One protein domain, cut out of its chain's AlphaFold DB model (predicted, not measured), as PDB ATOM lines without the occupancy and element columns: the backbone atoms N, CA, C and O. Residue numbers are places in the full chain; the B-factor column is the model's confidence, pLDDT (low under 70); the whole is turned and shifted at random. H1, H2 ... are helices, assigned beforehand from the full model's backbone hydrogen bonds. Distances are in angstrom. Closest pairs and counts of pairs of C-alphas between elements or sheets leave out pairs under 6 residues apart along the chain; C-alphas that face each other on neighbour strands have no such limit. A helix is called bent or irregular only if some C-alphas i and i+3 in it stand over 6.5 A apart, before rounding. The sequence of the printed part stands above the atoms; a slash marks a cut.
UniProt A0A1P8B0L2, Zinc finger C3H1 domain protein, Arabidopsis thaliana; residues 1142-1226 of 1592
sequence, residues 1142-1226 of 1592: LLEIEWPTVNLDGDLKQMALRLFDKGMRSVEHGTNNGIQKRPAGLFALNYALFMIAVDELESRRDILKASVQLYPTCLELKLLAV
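AT A GLANCE: This is residues 1142 to 1226 of the 1592 residues of the protein "Zinc finger C3H1 domain protein" of Arabidopsis thaliana (UniProt A0A1P8B0L2). Three long helices, H1, H2 and H3, run back and forth with their lines nearly parallel, and short H4 packs slantwise on H2 and H3. H2 and H3 form a hairpin, while H1 runs beside H2 with a looser gap between them and stays away from H3 and H4; the opening residues 1142 to 1153 run lengthwise past H2 and then cross to the beginning of H1. You will find 85 printed residues with four named helices, in the order H1, H2, H3, H4, and no named strand: the class is all helix. The whole is compact, with a radius of gyration of the C-alphas of 12.8 A, and its C-alphas span 39 by 28 by 24 A.

HOW THE PARTS SIT: Start at Leu 1142 and pass residues 1142 to 1153, which hold no named element, to reach H1, residues 1154 to 1172. Next comes H2, residues 1178 to 1197; the two are close but not clearly touching, and their closest C-alphas, those of Phe 1164 and Tyr 1191, are 7.0 A apart. They run opposite ways at a shallow tilt of 9 degrees. Go on to H3, residues 1201 to 1214, which touches H2: the closest C-alphas, those of Met 1195 and Arg 1204, are 5.6 A apart. These two make a helical hairpin, running opposite ways at a shallow tilt of 6 degrees. Last is H4, residues 1219 to 1226, which touches H2 at residues 1185 to 1189 alone, with the closest C-alphas, those of Leu 1189 and Leu 1221, 5.6 A apart; they run the same way at a steep tilt of 40 degrees. H4 also touches H3, at residues 1208 to 1212 alone, closest at the C-alphas of Val 1212 and Lys 1222, 6.0 A apart, and the two form a helical hairpin with a steep tilt of 42 degrees, opposite ways. H1 is apart from H3 and from H4. Every O i to N i+4 pair is within hydrogen-bond range in H1 and H4, against 13 of 16 in H2 and 8 of 10 in H3.

IN THESE COORDINATES: Find C-alpha 1154 at (-4.647, -20.577, 12.723); from there H1 runs 27.1 A to C-alpha 1172. H2 begins at C-alpha 1178, at (24.428, -28.854, -8.315), and runs 30.0 A; it is irregular, but only just, with C-alphas 1179 and 1182 6.6 A apart. H3 covers 20.6 A, and H4 ends at C-alpha 1226, at (24.758, -18.477, 13.259).

THE WHOLE: The farthest C-alphas, those of Asp 1153 and Asn 1177, are 38.8 A apart. The printed part has no cut, and the three links between helices are tight. Look for pLDDT under 70 at residues 1171 to 1181 and 1200 to 1204 of this model.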
ATOM      1  N   LEU A1142      14.851 -13.686  -4.911       85.14
ATOM      2  CA  LEU A1142      14.335 -14.092  -3.592       85.14
ATOM      3  C   LEU A1142      15.014 -13.395  -2.401       85.14
ATOM      4  O   LEU A1142      14.545 -13.531  -1.273       85.14
ATOM      5  N   LEU A1143      16.129 -12.696  -2.635       79.89
ATOM      6  CA  LEU A1143      16.962 -12.084  -1.589       79.89
ATOM      7  C   LEU A1143      16.387 -10.767  -1.041       79.89
ATOM      8  O   LEU A1143      16.663 -10.411   0.100       79.89
ATOM      9  N   GLU A1144      15.575 -10.056  -1.827       77.36
ATOM     10  CA  GLU A1144      15.004  -8.743  -1.477       77.36
ATOM     11  C   GLU A1144      13.605  -8.829  -0.830       77.36
ATOM     12  O   GLU A1144      12.833  -7.868  -0.868       77.36
ATOM     13  N   ILE A1145      13.207  -9.987  -0.300       85.09
ATOM     14  CA  ILE A1145      11.863 -10.185   0.261       85.09
ATOM     15  C   ILE A1145      11.898  -9.922   1.773       85.09
ATOM     16  O   ILE A1145      12.282 -10.779   2.568       85.09
ATOM     17  N   GLU A1146      11.491  -8.712   2.163       83.20
ATOM     18  CA  GLU A1146      11.205  -8.349   3.558       83.20
ATOM     19  C   GLU A1146      10.007  -9.166   4.085       83.20
ATOM     20  O   GLU A1146       8.987  -9.267   3.407       83.20
ATOM     21  N   TRP A1147      10.096  -9.687   5.315       87.24
ATOM     22  CA  TRP A1147       9.004 -10.398   6.003       87.24
ATOM     23  C   TRP A1147       8.595  -9.656   7.292       87.24
ATOM     24  O   TRP A1147       9.177  -9.898   8.352       87.24
ATOM     25  N   PRO A1148       7.623  -8.722   7.239       82.96
ATOM     26  CA  PRO A1148       7.155  -7.996   8.422       82.96
ATOM     27  C   PRO A1148       6.458  -8.917   9.433       82.96
ATOM     28  O   PRO A1148       5.680  -9.787   9.034       82.96
ATOM     29  N   THR A1149       6.667  -8.691  10.734       82.38
ATOM     30  CA  THR A1149       5.975  -9.428  11.805       82.38
ATOM     31  C   THR A1149       4.460  -9.338  11.650       82.38
ATOM     32  O   THR A1149       3.898  -8.253  11.484       82.38
ATOM     33  N   VAL A1150       3.789 -10.487  11.725       82.38
ATOM     34  CA  VAL A1150       2.349 -10.606  11.497       82.38
ATOM     35  C   VAL A1150       1.747 -11.646  12.437       82.38
ATOM     36  O   VAL A1150       2.174 -12.797  12.485       82.38
ATOM     37  N   ASN A1151       0.731 -11.231  13.192       81.86
ATOM     38  CA  ASN A1151      -0.007 -12.127  14.071       81.86
ATOM     39  C   ASN A1151      -1.126 -12.792  13.252       81.86
ATOM     40  O   ASN A1151      -2.020 -12.098  12.761       81.86
ATOM     41  N   LEU A1152      -1.028 -14.105  13.029       78.71
ATOM     42  CA  LEU A1152      -1.890 -14.845  12.101       78.71
ATOM     43  C   LEU A1152      -2.901 -15.738  12.811       78.71
ATOM     44  O   LEU A1152      -2.571 -16.462  13.747       78.71
ATOM     45  N   ASP A1153      -4.107 -15.762  12.249       76.36
ATOM     46  CA  ASP A1153      -5.117 -16.769  12.552       76.36
ATOM     47  C   ASP A1153      -4.669 -18.176  12.102       76.36
ATOM     48  O   ASP A1153      -3.936 -18.342  11.116       76.36
ATOM     49  N   GLY A1154      -5.121 -19.198  12.832       79.13
ATOM     50  CA  GLY A1154      -4.647 -20.577  12.723       79.13
ATOM     51  C   GLY A1154      -4.836 -21.176  11.330       79.13
ATOM     52  O   GLY A1154      -3.912 -21.797  10.801       79.13
ATOM     53  N   ASP A1155      -5.983 -20.928  10.694       84.74
ATOM     54  CA  ASP A1155      -6.286 -21.450   9.356       84.74
ATOM     55  C   ASP A1155      -5.384 -20.842   8.272       84.74
ATOM     56  O   ASP A1155      -4.905 -21.560   7.389       84.74
ATOM     57  N   LEU A1156      -5.083 -19.540   8.357       83.85
ATOM     58  CA  LEU A1156      -4.162 -18.870   7.430       83.85
ATOM     59  C   LEU A1156      -2.721 -19.347   7.635       83.85
ATOM     60  O   LEU A1156      -2.026 -19.617   6.653       83.85
ATOM     61  N   LYS A1157      -2.291 -19.531   8.890       85.37
ATOM     62  CA  LYS A1157      -0.975 -20.096   9.223       85.37
ATOM     63  C   LYS A1157      -0.835 -21.524   8.677       85.37
ATOM     64  O   LYS A1157       0.132 -21.830   7.983       85.37
ATOM     65  N   GLN A1158      -1.848 -22.369   8.877       86.47
ATOM     66  CA  GLN A1158      -1.905 -23.724   8.315       86.47
ATOM     67  C   GLN A1158      -2.010 -23.739   6.782       86.47
ATOM     68  O   GLN A1158      -1.543 -24.681   6.141       86.47
ATOM     69  N   MET A1159      -2.621 -22.731   6.153       88.55
ATOM     70  CA  MET A1159      -2.622 -22.596   4.692       88.55
ATOM     71  C   MET A1159      -1.223 -22.241   4.161       88.55
ATOM     72  O   MET A1159      -0.780 -22.862   3.197       88.55
ATOM     73  N   ALA A1160      -0.519 -21.303   4.805       90.27
ATOM     74  CA  ALA A1160       0.843 -20.897   4.452       90.27
ATOM     75  C   ALA A1160       1.857 -22.048   4.591       90.27
ATOM     76  O   ALA A1160       2.606 -22.321   3.652       90.27
ATOM     77  N   LEU A1161       1.821 -22.785   5.708       88.81
ATOM     78  CA  LEU A1161       2.676 -23.958   5.934       88.81
ATOM     79  C   LEU A1161       2.480 -25.031   4.847       88.81
ATOM     80  O   LEU A1161       3.454 -25.534   4.288       88.81
ATOM     81  N   ARG A1162       1.227 -25.323   4.467       89.54
ATOM     82  CA  ARG A1162       0.909 -26.271   3.380       89.54
ATOM     83  C   ARG A1162       1.377 -25.801   1.997       89.54
ATOM     84  O   ARG A1162       1.681 -26.643   1.155       89.54
ATOM     85  N   LEU A1163       1.454 -24.492   1.748       91.58
ATOM     86  CA  LEU A1163       2.023 -23.950   0.506       91.58
ATOM     87  C   LEU A1163       3.551 -24.087   0.474       91.58
ATOM     88  O   LEU A1163       4.077 -24.514  -0.551       91.58
ATOM     89  N   PHE A1164       4.256 -23.808   1.577       90.57
ATOM     90  CA  PHE A1164       5.702 -24.061   1.669       90.57
ATOM     91  C   PHE A1164       6.026 -25.551   1.489       90.57
ATOM     92  O   PHE A1164       6.869 -25.897   0.666       90.57
ATOM     93  N   ASP A1165       5.304 -26.439   2.174       87.45
ATOM     94  CA  ASP A1165       5.456 -27.898   2.083       87.45
ATOM     95  C   ASP A1165       5.160 -28.454   0.669       87.45
ATOM     96  O   ASP A1165       5.886 -29.308   0.149       87.45
ATOM     97  N   LYS A1166       4.132 -27.934  -0.022       87.17
ATOM     98  CA  LYS A1166       3.868 -28.289  -1.431       87.17
ATOM     99  C   LYS A1166       4.916 -27.690  -2.379       87.17
ATOM    100  O   LYS A1166       5.282 -28.343  -3.357       87.17
ATOM    101  N   GLY A1167       5.452 -26.512  -2.051       87.80
ATOM    102  CA  GLY A1167       6.578 -25.885  -2.739       87.80
ATOM    103  C   GLY A1167       7.853 -26.723  -2.672       87.80
ATOM    104  O   GLY A1167       8.398 -27.058  -3.720       87.80
ATOM    105  N   MET A1168       8.262 -27.158  -1.474       81.59
ATOM    106  CA  MET A1168       9.423 -28.038  -1.270       81.59
ATOM    107  C   MET A1168       9.337 -29.284  -2.159       81.59
ATOM    108  O   MET A1168      10.215 -29.499  -2.994       81.59
ATOM    109  N   ARG A1169       8.232 -30.043  -2.099       81.96
ATOM    110  CA  ARG A1169       8.064 -31.252  -2.934       81.96
ATOM    111  C   ARG A1169       8.012 -30.959  -4.434       81.96
ATOM    112  O   ARG A1169       8.490 -31.760  -5.237       81.96
ATOM    113  N   SER A1170       7.455 -29.812  -4.830       77.36
ATOM    114  CA  SER A1170       7.450 -29.348  -6.226       77.36
ATOM    115  C   SER A1170       8.855 -29.008  -6.747       77.36
ATOM    116  O   SER A1170       9.040 -28.916  -7.963       77.36
ATOM    117  N   VAL A1171       9.813 -28.785  -5.848       68.21
ATOM    118  CA  VAL A1171      11.174 -28.317  -6.131       68.21
ATOM    119  C   VAL A1171      12.191 -29.464  -5.990       68.21
ATOM    120  O   VAL A1171      13.042 -29.630  -6.860       68.21
ATOM    121  N   GLU A1172      12.058 -30.342  -4.988       63.56
ATOM    122  CA  GLU A1172      12.937 -31.503  -4.728       63.56
ATOM    123  C   GLU A1172      13.245 -32.362  -5.971       63.56
ATOM    124  O   GLU A1172      14.388 -32.784  -6.169       63.56
ATOM    125  N   HIS A1173      12.257 -32.550  -6.851       51.71
ATOM    126  CA  HIS A1173      12.332 -33.386  -8.056       51.71
ATOM    127  C   HIS A1173      13.368 -32.936  -9.118       51.71
ATOM    128  O   HIS A1173      13.582 -33.660 -10.089       51.71
ATOM    129  N   GLY A1174      14.021 -31.774  -8.969       48.94
ATOM    130  CA  GLY A1174      15.087 -31.307  -9.875       48.94
ATOM    131  C   GLY A1174      16.535 -31.579  -9.422       48.94
ATOM    132  O   GLY A1174      17.469 -31.446 -10.213       48.94
ATOM    133  N   THR A1175      16.745 -31.970  -8.161       48.45
ATOM    134  CA  THR A1175      17.993 -31.723  -7.395       48.45
ATOM    135  C   THR A1175      19.285 -32.449  -7.823       48.45
ATOM    136  O   THR A1175      20.333 -32.205  -7.225       48.45
ATOM    137  N   ASN A1176      19.281 -33.267  -8.881       48.24
ATOM    138  CA  ASN A1176      20.471 -34.009  -9.337       48.24
ATOM    139  C   ASN A1176      21.611 -33.128  -9.895       48.24
ATOM    140  O   ASN A1176      22.751 -33.584  -9.949       48.24
ATOM    141  N   ASN A1177      21.339 -31.877 -10.290       47.50
ATOM    142  CA  ASN A1177      22.356 -30.953 -10.810       47.50
ATOM    143  C   ASN A1177      22.687 -29.857  -9.785       47.50
ATOM    144  O   ASN A1177      21.815 -29.076  -9.407       47.50
ATOM    145  N   GLY A1178      23.965 -29.740  -9.400       51.93
ATOM    146  CA  GLY A1178      24.428 -28.854  -8.315       51.93
ATOM    147  C   GLY A1178      24.025 -27.378  -8.439       51.93
ATOM    148  O   GLY A1178      23.761 -26.739  -7.424       51.93
ATOM    149  N   ILE A1179      23.869 -26.872  -9.668       53.78
ATOM    150  CA  ILE A1179      23.402 -25.507  -9.982       53.78
ATOM    151  C   ILE A1179      22.054 -25.187  -9.300       53.78
ATOM    152  O   ILE A1179      21.815 -24.055  -8.889       53.78
ATOM    153  N   GLN A1180      21.177 -26.181  -9.113       60.91
ATOM    154  CA  GLN A1180      19.847 -25.971  -8.526       60.91
ATOM    155  C   GLN A1180      19.863 -25.825  -6.991       60.91
ATOM    156  O   GLN A1180      18.858 -25.423  -6.411       60.91
ATOM    157  N   LYS A1181      20.991 -26.069  -6.305       69.56
ATOM    158  CA  LYS A1181      21.067 -25.932  -4.835       69.56
ATOM    159  C   LYS A1181      20.935 -24.484  -4.345       69.56
ATOM    160  O   LYS A1181      20.435 -24.265  -3.243       69.56
ATOM    161  N   ARG A1182      21.358 -23.494  -5.142       77.12
ATOM    162  CA  ARG A1182      21.364 -22.074  -4.742       77.12
ATOM    163  C   ARG A1182      19.935 -21.502  -4.594       77.12
ATOM    164  O   ARG A1182      19.636 -21.035  -3.497       77.12
ATOM    165  N   PRO A1183      19.005 -21.624  -5.570       81.22
ATOM    166  CA  PRO A1183      17.610 -21.208  -5.365       81.22
ATOM    167  C   PRO A1183      16.872 -22.014  -4.286       81.22
ATOM    168  O   PRO A1183      15.960 -21.488  -3.656       81.22
ATOM    169  N   ALA A1184      17.267 -23.272  -4.050       83.07
ATOM    170  CA  ALA A1184      16.701 -24.109  -2.991       83.07
ATOM    171  C   ALA A1184      17.001 -23.538  -1.597       83.07
ATOM    172  O   ALA A1184      16.099 -23.373  -0.778       83.07
ATOM    173  N   GLY A1185      18.260 -23.150  -1.370       84.00
ATOM    174  CA  GLY A1185      18.675 -22.443  -0.162       84.00
ATOM    175  C   GLY A1185      17.935 -21.116   0.018       84.00
ATOM    176  O   GLY A1185      17.425 -20.853   1.099       84.00
ATOM    177  N   LEU A1186      17.772 -20.317  -1.043       85.83
ATOM    178  CA  LEU A1186      17.023 -19.052  -0.969       85.83
ATOM    179  C   LEU A1186      15.515 -19.243  -0.706       85.83
ATOM    180  O   LEU A1186      14.885 -18.388  -0.078       85.83
ATOM    181  N   PHE A1187      14.934 -20.367  -1.134       90.17
ATOM    182  CA  PHE A1187      13.561 -20.749  -0.791       90.17
ATOM    183  C   PHE A1187      13.435 -21.151   0.685       90.17
ATOM    184  O   PHE A1187      12.576 -20.631   1.395       90.17
ATOM    185  N   ALA A1188      14.335 -22.009   1.172       88.08
ATOM    186  CA  ALA A1188      14.389 -22.413   2.576       88.08
ATOM    187  C   ALA A1188      14.719 -21.237   3.521       88.08
ATOM    188  O   ALA A1188      14.206 -21.175   4.637       88.08
ATOM    189  N   LEU A1189      15.502 -20.259   3.056       86.90
ATOM    190  CA  LEU A1189      15.767 -18.997   3.747       86.90
ATOM    191  C   LEU A1189      14.482 -18.175   3.901       86.90
ATOM    192  O   LEU A1189      14.162 -17.745   5.005       86.90
ATOM    193  N   ASN A1190      13.708 -18.012   2.824       89.77
ATOM    194  CA  ASN A1190      12.402 -17.350   2.878       89.77
ATOM    195  C   ASN A1190      11.410 -18.096   3.785       89.77
ATOM    196  O   ASN A1190      10.632 -17.455   4.488       89.77
ATOM    197  N   TYR A1191      11.468 -19.431   3.836       89.00
ATOM    198  CA  TYR A1191      10.677 -20.208   4.790       89.00
ATOM    199  C   TYR A1191      11.098 -19.924   6.242       89.00
ATOM    200  O   TYR A1191      10.246 -19.625   7.074       89.00
ATOM    201  N   ALA A1192      12.400 -19.915   6.550       84.95
ATOM    202  CA  ALA A1192      12.897 -19.563   7.882       84.95
ATOM    203  C   ALA A1192      12.532 -18.118   8.293       84.95
ATOM    204  O   ALA A1192      12.126 -17.896   9.434       84.95
ATOM    205  N   LEU A1193      12.609 -17.155   7.365       85.59
ATOM    206  CA  LEU A1193      12.183 -15.763   7.575       85.59
ATOM    207  C   LEU A1193      10.670 -15.644   7.823       85.59
ATOM    208  O   LEU A1193      10.261 -14.917   8.726       85.59
ATOM    209  N   PHE A1194       9.840 -16.418   7.119       88.00
ATOM    210  CA  PHE A1194       8.417 -16.539   7.444       88.00
ATOM    211  C   PHE A1194       8.194 -17.081   8.866       88.00
ATOM    212  O   PHE A1194       7.429 -16.483   9.622       88.00
ATOM    213  N   MET A1195       8.888 -18.157   9.268       85.04
ATOM    214  CA  MET A1195       8.754 -18.730  10.620       85.04
ATOM    215  C   MET A1195       9.181 -17.746  11.726       85.04
ATOM    216  O   MET A1195       8.630 -17.779  12.825       85.04
ATOM    217  N   ILE A1196      10.120 -16.835  11.432       79.68
ATOM    218  CA  ILE A1196      10.467 -15.696  12.297       79.68
ATOM    219  C   ILE A1196       9.312 -14.685  12.367       79.68
ATOM    220  O   ILE A1196       8.929 -14.275  13.461       79.68
ATOM    221  N   ALA A1197       8.743 -14.289  11.225       83.01
ATOM    222  CA  ALA A1197       7.699 -13.266  11.154       83.01
ATOM    223  C   ALA A1197       6.376 -13.659  11.848       83.01
ATOM    224  O   ALA A1197       5.589 -12.773  12.186       83.01
ATOM    225  N   VAL A1198       6.150 -14.958  12.090       82.92
ATOM    226  CA  VAL A1198       4.993 -15.512  12.829       82.92
ATOM    227  C   VAL A1198       5.338 -16.024  14.242       82.92
ATOM    228  O   VAL A1198       4.570 -16.804  14.811       82.92
ATOM    229  N   ASP A1199       6.501 -15.615  14.768       72.85
ATOM    230  CA  ASP A1199       7.057 -15.900  16.108       72.85
ATOM    231  C   ASP A1199       7.016 -17.381  16.547       72.85
ATOM    232  O   ASP A1199       6.831 -17.705  17.720       72.85
ATOM    233  N   GLU A1200       7.188 -18.326  15.612       69.75
ATOM    234  CA  GLU A1200       7.165 -19.757  15.947       69.75
ATOM    235  C   GLU A1200       8.571 -20.253  16.317       69.75
ATOM    236  O   GLU A1200       9.302 -20.865  15.539       69.75
ATOM    237  N   LEU A1201       8.968 -19.884  17.534       61.41
ATOM    238  CA  LEU A1201      10.357 -19.784  17.981       61.41
ATOM    239  C   LEU A1201      11.147 -21.111  17.930       61.41
ATOM    240  O   LEU A1201      12.332 -21.094  17.574       61.41
ATOM    241  N   GLU A1202      10.489 -22.233  18.244       62.56
ATOM    242  CA  GLU A1202      11.075 -23.581  18.353       62.56
ATOM    243  C   GLU A1202      11.163 -24.307  17.002       62.56
ATOM    244  O   GLU A1202      12.265 -24.659  16.576       62.56
ATOM    245  N   SER A1203      10.044 -24.460  16.278       67.75
ATOM    246  CA  SER A1203       9.995 -25.126  14.959       67.75
ATOM    247  C   SER A1203      10.973 -24.490  13.963       67.75
ATOM    248  O   SER A1203      11.668 -25.178  13.215       67.75
ATOM    249  N   ARG A1204      11.113 -23.165  14.042       69.26
ATOM    250  CA  ARG A1204      12.115 -22.348  13.357       69.26
ATOM    251  C   ARG A1204      13.560 -22.830  13.543       69.26
ATOM    252  O   ARG A1204      14.300 -22.851  12.561       69.26
ATOM    253  N   ARG A1205      13.988 -23.202  14.761       70.83
ATOM    254  CA  ARG A1205      15.371 -23.666  15.018       70.83
ATOM    255  C   ARG A1205      15.650 -24.987  14.298       70.83
ATOM    256  O   ARG A1205      16.697 -25.114  13.663       70.83
ATOM    257  N   ASP A1206      14.708 -25.926  14.338       74.00
ATOM    258  CA  ASP A1206      14.859 -27.233  13.686       74.00
ATOM    259  C   ASP A1206      14.774 -27.142  12.157       74.00
ATOM    260  O   ASP A1206      15.629 -27.701  11.465       74.00
ATOM    261  N   ILE A1207      13.819 -26.373  11.616       75.77
ATOM    262  CA  ILE A1207      13.696 -26.110  10.170       75.77
ATOM    263  C   ILE A1207      14.987 -25.486   9.627       75.77
ATOM    264  O   ILE A1207      15.513 -25.939   8.608       75.77
ATOM    265  N   LEU A1208      15.527 -24.472  10.309       79.55
ATOM    266  CA  LEU A1208      16.746 -23.787   9.884       79.55
ATOM    267  C   LEU A1208      17.965 -24.719   9.949       79.55
ATOM    268  O   LEU A1208      18.730 -24.796   8.989       79.55
ATOM    269  N   LYS A1209      18.105 -25.498  11.028       81.45
ATOM    270  CA  LYS A1209      19.186 -26.482  11.199       81.45
ATOM    271  C   LYS A1209      19.157 -27.581  10.129       81.45
ATOM    272  O   LYS A1209      20.202 -27.903   9.570       81.45
ATOM    273  N   ALA A1210      17.977 -28.113   9.804       82.27
ATOM    274  CA  ALA A1210      17.805 -29.061   8.703       82.27
ATOM    275  C   ALA A1210      18.125 -28.414   7.342       82.27
ATOM    276  O   ALA A1210      18.803 -29.012   6.506       82.27
ATOM    277  N   SER A1211      17.711 -27.161   7.137       82.55
ATOM    278  CA  SER A1211      17.945 -26.425   5.890       82.55
ATOM    279  C   SER A1211      19.429 -26.121   5.639       82.55
ATOM    280  O   SER A1211      19.874 -26.239   4.499       82.55
ATOM    281  N   VAL A1212      20.225 -25.822   6.678       82.18
ATOM    282  CA  VAL A1212      21.698 -25.701   6.561       82.18
ATOM    283  C   VAL A1212      22.322 -27.013   6.074       82.18
ATOM    284  O   VAL A1212      23.212 -26.995   5.226       82.18
ATOM    285  N   GLN A1213      21.853 -28.154   6.589       82.13
ATOM    286  CA  GLN A1213      22.382 -29.475   6.230       82.13
ATOM    287  C   GLN A1213      22.004 -29.900   4.802       82.13
ATOM    288  O   GLN A1213      22.805 -30.543   4.125       82.13
ATOM    289  N   LEU A1214      20.812 -29.523   4.327       79.84
ATOM    290  CA  LEU A1214      20.355 -29.788   2.957       79.84
ATOM    291  C   LEU A1214      21.006 -28.853   1.922       79.84
ATOM    292  O   LEU A1214      21.329 -29.287   0.813       79.84
ATOM    293  N   TYR A1215      21.226 -27.584   2.284       80.02
ATOM    294  CA  TYR A1215      21.689 -26.527   1.377       80.02
ATOM    295  C   TYR A1215      22.981 -25.843   1.869       80.02
ATOM    296  O   TYR A1215      23.009 -24.618   2.020       80.02
ATOM    297  N   PRO A1216      24.091 -26.588   2.065       75.35
ATOM    298  CA  PRO A1216      25.340 -26.028   2.589       75.35
ATOM    299  C   PRO A1216      25.970 -24.963   1.676       75.35
ATOM    300  O   PRO A1216      26.801 -24.190   2.137       75.35
ATOM    301  N   THR A1217      25.558 -24.861   0.409       72.93
ATOM    302  CA  THR A1217      25.990 -23.818  -0.539       72.93
ATOM    303  C   THR A1217      25.193 -22.503  -0.415       72.93
ATOM    304  O   THR A1217      25.249 -21.659  -1.311       72.93
ATOM    305  N   CYS A1218      24.383 -22.323   0.636       79.83
ATOM    306  CA  CYS A1218      23.628 -21.091   0.886       79.83
ATOM    307  C   CYS A1218      24.205 -20.330   2.087       79.83
ATOM    308  O   CYS A1218      23.835 -20.574   3.238       79.83
ATOM    309  N   LEU A1219      25.112 -19.393   1.800       79.87
ATOM    310  CA  LEU A1219      25.797 -18.578   2.802       79.87
ATOM    311  C   LEU A1219      24.826 -17.782   3.688       79.87
ATOM    312  O   LEU A1219      24.994 -17.743   4.897       79.87
ATOM    313  N   GLU A1220      23.768 -17.203   3.129       82.86
ATOM    314  CA  GLU A1220      22.779 -16.401   3.861       82.86
ATOM    315  C   GLU A1220      22.018 -17.240   4.894       82.86
ATOM    316  O   GLU A1220      21.713 -16.769   5.986       82.86
ATOM    317  N   LEU A1221      21.749 -18.506   4.565       81.51
ATOM    318  CA  LEU A1221      21.054 -19.445   5.443       81.51
ATOM    319  C   LEU A1221      21.991 -19.945   6.559       81.51
ATOM    320  O   LEU A1221      21.569 -20.050   7.711       81.51
ATOM    321  N   LYS A1222      23.283 -20.139   6.254       83.19
ATOM    322  CA  LYS A1222      24.351 -20.333   7.253       83.19
ATOM    323  C   LYS A1222      24.490 -19.121   8.189       83.19
ATOM    324  O   LYS A1222      24.468 -19.294   9.404       83.19
ATOM    325  N   LEU A1223      24.574 -17.903   7.647       81.60
ATOM    326  CA  LEU A1223      24.684 -16.656   8.415       81.60
ATOM    327  C   LEU A1223      23.462 -16.439   9.320       81.60
ATOM    328  O   LEU A1223      23.632 -16.122  10.498       81.60
ATOM    329  N   LEU A1224      22.245 -16.677   8.817       81.02
ATOM    330  CA  LEU A1224      21.024 -16.639   9.626       81.02
ATOM    331  C   LEU A1224      21.085 -17.665  10.768       81.02
ATOM    332  O   LEU A1224      20.817 -17.315  11.914       81.02
ATOM    333  N   ALA A1225      21.499 -18.906  10.490       81.54
ATOM    334  CA  ALA A1225      21.634 -19.942  11.516       81.54
ATOM    335  C   ALA A1225      22.636 -19.566  12.620       81.54
ATOM    336  O   ALA A1225      22.355 -19.811  13.793       81.54
ATOM    337  N   VAL A1226      23.761 -18.931  12.276       80.12
ATOM    338  CA  VAL A1226      24.758 -18.477  13.259       80.12
ATOM    339  C   VAL A1226      24.242 -17.293  14.087       80.12
ATOM    340  O   VAL A1226      24.303 -17.355  15.315       80.12
TER     341      VAL A1226